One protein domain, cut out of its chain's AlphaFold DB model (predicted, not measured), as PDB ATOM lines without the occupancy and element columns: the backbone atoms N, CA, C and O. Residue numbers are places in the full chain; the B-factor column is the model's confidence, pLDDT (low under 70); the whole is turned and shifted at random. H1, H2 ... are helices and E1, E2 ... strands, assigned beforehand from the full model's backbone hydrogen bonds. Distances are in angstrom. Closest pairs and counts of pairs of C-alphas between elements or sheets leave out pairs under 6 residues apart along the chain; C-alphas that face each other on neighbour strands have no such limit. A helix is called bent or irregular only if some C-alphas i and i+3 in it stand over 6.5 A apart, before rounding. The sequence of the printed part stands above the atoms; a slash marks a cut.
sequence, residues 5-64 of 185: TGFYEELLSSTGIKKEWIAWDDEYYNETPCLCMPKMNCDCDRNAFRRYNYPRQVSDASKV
ATOM      1  N   THR A   5       6.433  39.511 -41.912       85.38
ATOM      2  CA  THR A   5       7.497  40.488 -41.667       85.38
ATOM      3  C   THR A   5       8.004  41.087 -42.973       85.38
ATOM      4  O   THR A   5       7.954  42.301 -43.132       85.38
ATOM      5  N   GLY A   6       8.355  40.246 -43.952       82.50
ATOM      6  CA  GLY A   6       8.837  40.726 -45.250       82.50
ATOM      7  C   GLY A   6       7.783  41.509 -46.036       82.50
ATOM      8  O   GLY A   6       8.123  42.434 -46.761       82.50
ATOM      9  N   PHE A   7       6.494  41.191 -45.865       84.62
ATOM     10  CA  PHE A   7       5.415  41.982 -46.464       84.62
ATOM     11  C   PHE A   7       5.378  43.402 -45.894       84.62
ATOM     12  O   PHE A   7       5.296  44.354 -46.661       84.62
ATOM     13  N   TYR A   8       5.437  43.557 -44.568       81.25
ATOM     14  CA  TYR A   8       5.384  44.884 -43.952       81.25
ATOM     15  C   TYR A   8       6.684  45.675 -44.115       81.25
ATOM     16  O   TYR A   8       6.616  46.896 -44.195       81.25
ATOM     17  N   GLU A   9       7.837  45.012 -44.194       75.44
ATOM     18  CA  GLU A   9       9.118  45.653 -44.524       75.44
ATOM     19  C   GLU A   9       9.109  46.204 -45.954       75.44
ATOM     20  O   GLU A   9       9.393  47.381 -46.154       75.44
ATOM     21  N   GLU A  10       8.695  45.395 -46.934       75.19
ATOM     22  CA  GLU A  10       8.560  45.836 -48.325       75.19
ATOM     23  C   GLU A  10       7.502  46.934 -48.456       75.19
ATOM     24  O   GLU A  10       7.712  47.925 -49.147       75.19
ATOM     25  N   LEU A  11       6.367  46.804 -47.765       77.81
ATOM     26  CA  LEU A  11       5.307  47.808 -47.779       77.81
ATOM     27  C   LEU A  11       5.792  49.144 -47.208       77.81
ATOM     28  O   LEU A  11       5.525  50.196 -47.789       77.81
ATOM     29  N   LEU A  12       6.534  49.103 -46.100       70.81
ATOM     30  CA  LEU A  12       7.141  50.286 -45.509       70.81
ATOM     31  C   LEU A  12       8.178  50.901 -46.455       70.81
ATOM     32  O   LEU A  12       8.154  52.107 -46.669       70.81
ATOM     33  N   SER A  13       9.038  50.082 -47.059       61.38
ATOM     34  CA  SER A  13      10.098  50.547 -47.957       61.38
ATOM     35  C   SER A  13       9.569  51.112 -49.278       61.38
ATOM     36  O   SER A  13      10.125  52.075 -49.796       61.38
ATOM     37  N   SER A  14       8.519  50.515 -49.844       65.38
ATOM     38  CA  SER A  14       7.984  50.879 -51.164       65.38
ATOM     39  C   SER A  14       6.941  51.993 -51.103       65.38
ATOM     40  O   SER A  14       6.879  52.826 -52.002       65.38
ATOM     41  N   THR A  15       6.115  52.018 -50.052       64.81
ATOM     42  CA  THR A  15       4.971  52.943 -49.939       64.81
ATOM     43  C   THR A  15       5.019  53.828 -48.697       64.81
ATOM     44  O   THR A  15       4.255  54.780 -48.582       64.81
ATOM     45  N   GLY A  16       5.871  53.524 -47.718       65.75
ATOM     46  CA  GLY A  16       5.884  54.230 -46.438       65.75
ATOM     47  C   GLY A  16       4.717  53.876 -45.511       65.75
ATOM     48  O   GLY A  16       4.628  54.441 -44.419       65.75
ATOM     49  N   ILE A  17       3.816  52.955 -45.871       75.56
ATOM     50  CA  ILE A  17       2.670  52.583 -45.027       75.56
ATOM     51  C   ILE A  17       3.147  51.725 -43.846       75.56
ATOM     52  O   ILE A  17       3.709  50.645 -44.013       75.56
ATOM     53  N   LYS A  18       2.901  52.201 -42.616       75.88
ATOM     54  CA  LYS A  18       3.226  51.458 -41.386       75.88
ATOM     55  C   LYS A  18       2.185  50.361 -41.143       75.88
ATOM     56  O   LYS A  18       0.991  50.588 -41.309       75.88
ATOM     57  N   LYS A  19       2.627  49.208 -40.631       81.25
ATOM     58  CA  LYS A  19       1.756  48.087 -40.219       81.25
ATOM     59  C   LYS A  19       0.598  48.526 -39.313       81.25
ATOM     60  O   LYS A  19      -0.528  48.081 -39.484       81.25
ATOM     61  N   GLU A  20       0.875  49.420 -38.369       80.81
ATOM     62  CA  GLU A  20      -0.087  49.987 -37.409       80.81
ATOM     63  C   GLU A  20      -1.215  50.812 -38.050       80.81
ATOM     64  O   GLU A  20      -2.207  51.100 -37.385       80.81
ATOM     65  N   TRP A  21      -1.094  51.176 -39.329       77.06
ATOM     66  CA  TRP A  21      -2.130  51.898 -40.072       77.06
ATOM     67  C   TRP A  21      -3.117  50.967 -40.774       77.06
ATOM     68  O   TRP A  21      -4.114  51.442 -41.317       77.06
ATOM     69  N   ILE A  22      -2.861  49.656 -40.743       84.56
ATOM     70  CA  ILE A  22      -3.641  48.646 -41.450       84.56
ATOM     71  C   ILE A  22      -4.435  47.813 -40.445       84.56
ATOM     72  O   ILE A  22      -3.875  47.138 -39.581       84.56
ATOM     73  N   ALA A  23      -5.755  47.833 -40.589       85.88
ATOM     74  CA  ALA A  23      -6.672  46.902 -39.957       85.88
ATOM     75  C   ALA A  23      -7.097  45.842 -40.974       85.88
ATOM     76  O   ALA A  23      -7.478  46.162 -42.097       85.88
ATOM     77  N   TRP A  24      -7.053  44.576 -40.577       84.94
ATOM     78  CA  TRP A  24      -7.595  43.483 -41.375       84.94
ATOM     79  C   TRP A  24      -9.022  43.220 -40.926       84.94
ATOM     80  O   TRP A  24      -9.248  42.933 -39.752       84.94
ATOM     81  N   ASP A  25      -9.969  43.355 -41.846       81.94
ATOM     82  CA  ASP A  25     -11.387  43.222 -41.531       81.94
ATOM     83  C   ASP A  25     -12.150  42.597 -42.702       81.94
ATOM     84  O   ASP A  25     -11.677  42.568 -43.843       81.94
ATOM     85  N   ASP A  26     -13.337  42.081 -42.411       84.19
ATOM     86  CA  ASP A  26     -14.232  41.547 -43.421       84.19
ATOM     87  C   ASP A  26     -15.025  42.698 -44.054       84.19
ATOM     88  O   ASP A  26     -15.581  43.581 -43.394       84.19
ATOM     89  N   GLU A  27     -15.078  42.703 -45.379       74.81
ATOM     90  CA  GLU A  27     -15.817  43.689 -46.148       74.81
ATOM     91  C   GLU A  27     -17.045  43.041 -46.771       74.81
ATOM     92  O   GLU A  27     -16.961  42.040 -47.486       74.81
ATOM     93  N   TYR A  28     -18.198  43.640 -46.498       71.31
ATOM     94  CA  TYR A  28     -19.453  43.292 -47.132       71.31
ATOM     95  C   TYR A  28     -19.879  44.444 -48.034       71.31
ATOM     96  O   TYR A  28     -20.188  45.531 -47.544       71.31
ATOM     97  N   TYR A  29     -19.902  44.201 -49.342       68.38
ATOM     98  CA  TYR A  29     -20.356  45.171 -50.326       68.38
ATOM     99  C   TYR A  29     -21.555  44.611 -51.091       68.38
ATOM    100  O   TYR A  29     -21.501  43.516 -51.653       68.38
ATOM    101  N   ASN A  30     -22.650  45.372 -51.106       63.34
ATOM    102  CA  ASN A  30     -23.761  45.133 -52.021       63.34
ATOM    103  C   ASN A  30     -23.541  46.015 -53.250       63.34
ATOM    104  O   ASN A  30     -23.575  47.242 -53.134       63.34
ATOM    105  N   GLU A  31     -23.358  45.407 -54.421       56.94
ATOM    106  CA  GLU A  31     -23.358  46.145 -55.682       56.94
ATOM    107  C   GLU A  31     -24.775  46.666 -55.980       56.94
ATOM    108  O   GLU A  31     -25.596  45.986 -56.579       56.94
ATOM    109  N   THR A  32     -25.022  47.921 -55.591       58.44
ATOM    110  CA  THR A  32     -26.092  48.818 -56.078       58.44
ATOM    111  C   THR A  32     -27.542  48.506 -55.639       58.44
ATOM    112  O   THR A  32     -27.984  47.356 -55.645       58.44
ATOM    113  N   PRO A  33     -28.356  49.530 -55.291       58.41
ATOM    114  CA  PRO A  33     -29.807  49.372 -55.177       58.41
ATOM    115  C   PRO A  33     -30.410  49.096 -56.560       58.41
ATOM    116  O   PRO A  33     -30.110  49.811 -57.516       58.41
ATOM    117  N   CYS A  34     -31.288  48.099 -56.696       58.81
ATOM    118  CA  CYS A  34     -32.023  47.959 -57.951       58.81
ATOM    119  C   CYS A  34     -32.856  49.216 -58.208       58.81
ATOM    120  O   CYS A  34     -33.658  49.630 -57.368       58.81
ATOM    121  N   LEU A  35     -32.723  49.806 -59.394       58.12
ATOM    122  CA  LEU A  35     -33.720  50.738 -59.913       58.12
ATOM    123  C   LEU A  35     -34.867  49.911 -60.497       58.12
ATOM    124  O   LEU A  35     -35.016  49.766 -61.708       58.12
ATOM    125  N   CYS A  36     -35.655  49.308 -59.613       57.88
ATOM    126  CA  CYS A  36     -36.813  48.528 -60.003       57.88
ATOM    127  C   CYS A  36     -37.957  49.481 -60.400       57.88
ATOM    128  O   CYS A  36     -38.593  50.102 -59.547       57.88
ATOM    129  N   MET A  37     -38.216  49.627 -61.703       59.84
ATOM    130  CA  MET A  37     -39.397  50.356 -62.180       59.84
ATOM    131  C   MET A  37     -40.675  49.568 -61.832       59.84
ATOM    132  O   MET A  37     -40.682  48.343 -61.961       59.84
ATOM    133  N   PRO A  38     -41.789  50.232 -61.467       59.38
ATOM    134  CA  PRO A  38     -42.963  49.611 -60.828       59.38
ATOM    135  C   PRO A  38     -43.763  48.598 -61.678       59.38
ATOM    136  O   PRO A  38     -44.848  48.190 -61.273       59.38
ATOM    137  N   LYS A  39     -43.276  48.189 -62.858       56.38
ATOM    138  CA  LYS A  39     -43.966  47.252 -63.766       56.38
ATOM    139  C   LYS A  39     -43.106  46.101 -64.305       56.38
ATOM    140  O   LYS A  39     -43.596  45.355 -65.148       56.38
ATOM    141  N   MET A  40     -41.872  45.913 -63.832       53.34
ATOM    142  CA  MET A  40     -41.076  44.718 -64.150       53.34
ATOM    143  C   MET A  40     -40.807  43.906 -62.887       53.34
ATOM    144  O   MET A  40     -40.437  44.456 -61.852       53.34
ATOM    145  N   ASN A  41     -41.001  42.590 -62.987       58.47
ATOM    146  CA  ASN A  41     -40.604  41.634 -61.961       58.47
ATOM    147  C   ASN A  41     -39.073  41.522 -62.019       58.47
ATOM    148  O   ASN A  41     -38.525  40.686 -62.734       58.47
ATOM    149  N   CYS A  42     -38.385  42.471 -61.388       57.84
ATOM    150  CA  CYS A  42     -36.934  42.491 -61.341       57.84
ATOM    151  C   CYS A  42     -36.475  41.468 -60.301       57.84
ATOM    152  O   CYS A  42     -36.535  41.726 -59.100       57.84
ATOM    153  N   ASP A  43     -36.039  40.302 -60.775       59.25
ATOM    154  CA  ASP A  43     -35.279  39.358 -59.964       59.25
ATOM    155  C   ASP A  43     -33.869  39.927 -59.811       59.25
ATOM    156  O   ASP A  43     -32.979  39.737 -60.642       59.25
ATOM    157  N   CYS A  44     -33.715  40.808 -58.829       59.22
ATOM    158  CA  CYS A  44     -32.422  41.379 -58.514       59.22
ATOM    159  C   CYS A  44     -31.663  40.348 -57.706       59.22
ATOM    160  O   CYS A  44     -31.761  40.330 -56.476       59.22
ATOM    161  N   ASP A  45     -30.910  39.510 -58.414       56.72
ATOM    162  CA  ASP A  45     -29.825  38.751 -57.821       56.72
ATOM    163  C   ASP A  45     -28.960  39.739 -57.040       56.72
ATOM    164  O   ASP A  45     -28.263  40.594 -57.594       56.72
ATOM    165  N   ARG A  46     -29.097  39.688 -55.712       58.88
ATOM    166  CA  ARG A  46     -28.291  40.478 -54.791       58.88
ATOM    167  C   ARG A  46     -26.900  39.881 -54.846       58.88
ATOM    168  O   ARG A  46     -26.562  39.030 -54.025       58.88
ATOM    169  N   ASN A  47     -26.117  40.302 -55.829       61.56
ATOM    170  CA  ASN A  47     -24.705  39.979 -55.909       61.56
ATOM    171  C   ASN A  47     -24.011  40.694 -54.744       61.56
ATOM    172  O   ASN A  47     -23.570  41.838 -54.829       61.56
ATOM    173  N   ALA A  48     -24.037  40.022 -53.598       64.50
ATOM    174  CA  ALA A  48     -23.361  40.422 -52.388       64.50
ATOM    175  C   ALA A  48     -21.954  39.845 -52.447       64.50
ATOM    176  O   ALA A  48     -21.757  38.631 -52.350       64.50
ATOM    177  N   PHE A  49     -20.971  40.722 -52.599       71.31
ATOM    178  CA  PHE A  49     -19.579  40.325 -52.534       71.31
ATOM    179  C   PHE A  49     -19.109  40.479 -51.096       71.31
ATOM    180  O   PHE A  49     -19.219  41.545 -50.486       71.31
ATOM    181  N   ARG A  50     -18.582  39.387 -50.544       79.62
ATOM    182  CA  ARG A  50     -17.903  39.410 -49.255       79.62
ATOM    183  C   ARG A  50     -16.427  39.139 -49.469       79.62
ATOM    184  O   ARG A  50     -16.056  38.079 -49.972       79.62
ATOM    185  N   ARG A  51     -15.593  40.094 -49.071       80.69
ATOM    186  CA  ARG A  51     -14.144  39.918 -49.001       80.69
ATOM    187  C   ARG A  51     -13.801  39.608 -47.557       80.69
ATOM    188  O   ARG A  51     -14.150  40.369 -46.664       80.69
ATOM    189  N   TYR A  52     -13.158  38.473 -47.340       82.69
ATOM    190  CA  TYR A  52     -12.697  38.084 -46.016       82.69
ATOM    191  C   TYR A  52     -11.268  38.556 -45.818       82.69
ATOM    192  O   TYR A  52     -10.448  38.388 -46.724       82.69
ATOM    193  N   ASN A  53     -10.974  39.084 -44.631       82.31
ATOM    194  CA  ASN A  53      -9.631  39.471 -44.224       82.31
ATOM    195  C   ASN A  53      -8.953  40.376 -45.274       82.31
ATOM    196  O   ASN A  53      -7.916  40.020 -45.841       82.31
ATOM    197  N   TYR A  54      -9.577  41.521 -45.559       82.25
ATOM    198  CA  TYR A  54      -9.091  42.533 -46.496       82.25
ATOM    199  C   TYR A  54      -8.421  43.688 -45.726       82.25
ATOM    200  O   TYR A  54      -8.955  44.118 -44.699       82.25
ATOM    201  N   PRO A  55      -7.253  44.193 -46.169       84.62
ATOM    202  CA  PRO A  55      -6.567  45.273 -45.477       84.62
ATOM    203  C   PRO A  55      -7.294  46.601 -45.713       84.62
ATOM    204  O   PRO A  55      -7.537  47.002 -46.849       84.62
ATOM    205  N   ARG A  56      -7.614  47.306 -44.632       80.81
ATOM    206  CA  ARG A  56      -8.191  48.653 -44.633       80.81
ATOM    207  C   ARG A  56      -7.373  49.586 -43.759       80.81
ATOM    208  O   ARG A  56      -6.635  49.145 -42.882       80.81
ATOM    209  N   GLN A  57      -7.549  50.884 -43.966       78.94
ATOM    210  CA  GLN A  57      -7.072  51.869 -43.006       78.94
ATOM    211  C   GLN A  57      -7.732  51.614 -41.643       78.94
ATOM    212  O   GLN A  57      -8.926  51.312 -41.562       78.94
ATOM    213  N   VAL A  58      -6.956  51.730 -40.566       83.69
ATOM    214  CA  VAL A  58      -7.498  51.699 -39.203       83.69
ATOM    215  C   VAL A  58      -8.603  52.745 -39.046       83.69
ATOM    216  O   VAL A  58      -8.423  53.910 -39.387       83.69
ATOM    217  N   SER A  59      -9.749  52.343 -38.492       75.00
ATOM    218  CA  SER A  59     -10.905  53.239 -38.310       75.00
ATOM    219  C   SER A  59     -10.627  54.396 -37.345       75.00
ATOM    220  O   SER A  59     -11.321  55.408 -37.356       75.00
ATOM    221  N   ASP A  60      -9.618  54.237 -36.491       76.69
ATOM    222  CA  ASP A  60      -9.163  55.263 -35.567       76.69
ATOM    223  C   ASP A  60      -8.126  56.165 -36.248       76.69
ATOM    224  O   ASP A  60      -6.930  55.858 -36.280       76.69
ATOM    225  N   ALA A  61      -8.592  57.301 -36.770       65.69
ATOM    226  CA  ALA A  61      -7.754  58.300 -37.428       65.69
ATOM    227  C   ALA A  61      -6.618  58.829 -36.528       65.69
ATOM    228  O   ALA A  61      -5.597  59.281 -37.037       65.69
ATOM    229  N   SER A  62      -6.737  58.727 -35.196       66.06
ATOM    230  CA  SER A  62      -5.684  59.169 -34.271       66.06
ATOM    231  C   SER A  62      -4.439  58.269 -34.275       66.06
ATOM    232  O   SER A  62      -3.365  58.694 -33.835       66.06
ATOM    233  N   LYS A  63      -4.562  57.041 -34.806       68.88
ATOM    234  CA  LYS A  63      -3.453  56.093 -35.001       68.88
ATOM    235  C   LYS A  63      -2.675  56.352 -36.289       68.88
ATOM    236  O   LYS A  63      -1.522  55.939 -36.402       68.88
ATOM    237  N   VAL A  64      -3.264  57.078 -37.238       67.94
ATOM    238  CA  VAL A  64      -2.605  57.490 -38.481       67.94
ATOM    239  C   VAL A  64      -1.938  58.844 -38.250       67.94
ATOM    240  O   VAL A  64      -2.477  59.900 -38.564       67.94
TER     241      VAL A  64
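What this domain is: This is residues 5 to 64 of the 185 residues of an uncharacterized protein of Sporormia fimetaria CBS 119925 (UniProt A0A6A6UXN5). A short helix, H1, lies crosswise at one end of a long, thin hairpin of two bent strands, E1 and E2, whose loop, residues 31 to 47, stretches out to the other end. The 60 printed residues run H1, E1, E2; the sheet, order E1 - E2, is antiparallel, and the class is mixed. The whole is an extended rod, with a radius of gyration of the C-alphas of 18.6 A and spans of 56 by 25 by 17 A.

How they stand to each other: In H1, residues 5 to 15, every O i to N i+4 pair is within hydrogen-bond range. E1, residues 22 to 30, and E2, residues 48 to 57, form an antiparallel hairpin at 156 degrees; N 23 and O 56 are 2.8 A apart, N 49 and O 29 3.0 A. E1 bends by 60 degrees at residue 25, E2 by 82 degrees at residue 53. H1 and E2 are apart.

Where its parts are: H1 begins at C-alpha 5 (7.497, 40.488, -41.667) and measures 15.2 A. E1 measures 23.0 A; E2, 22.0 A, ends at C-alpha 57 (-7.072, 51.869, -43.006).

The domain as a whole: The C-alphas farthest apart, Glu 9 and Lys 39, are 56.5 A apart. The printed part has no cut; E1 to E2 is a long link. pLDDT is under 70 at residues 13 to 16, 29 to 48 and 61 to 64.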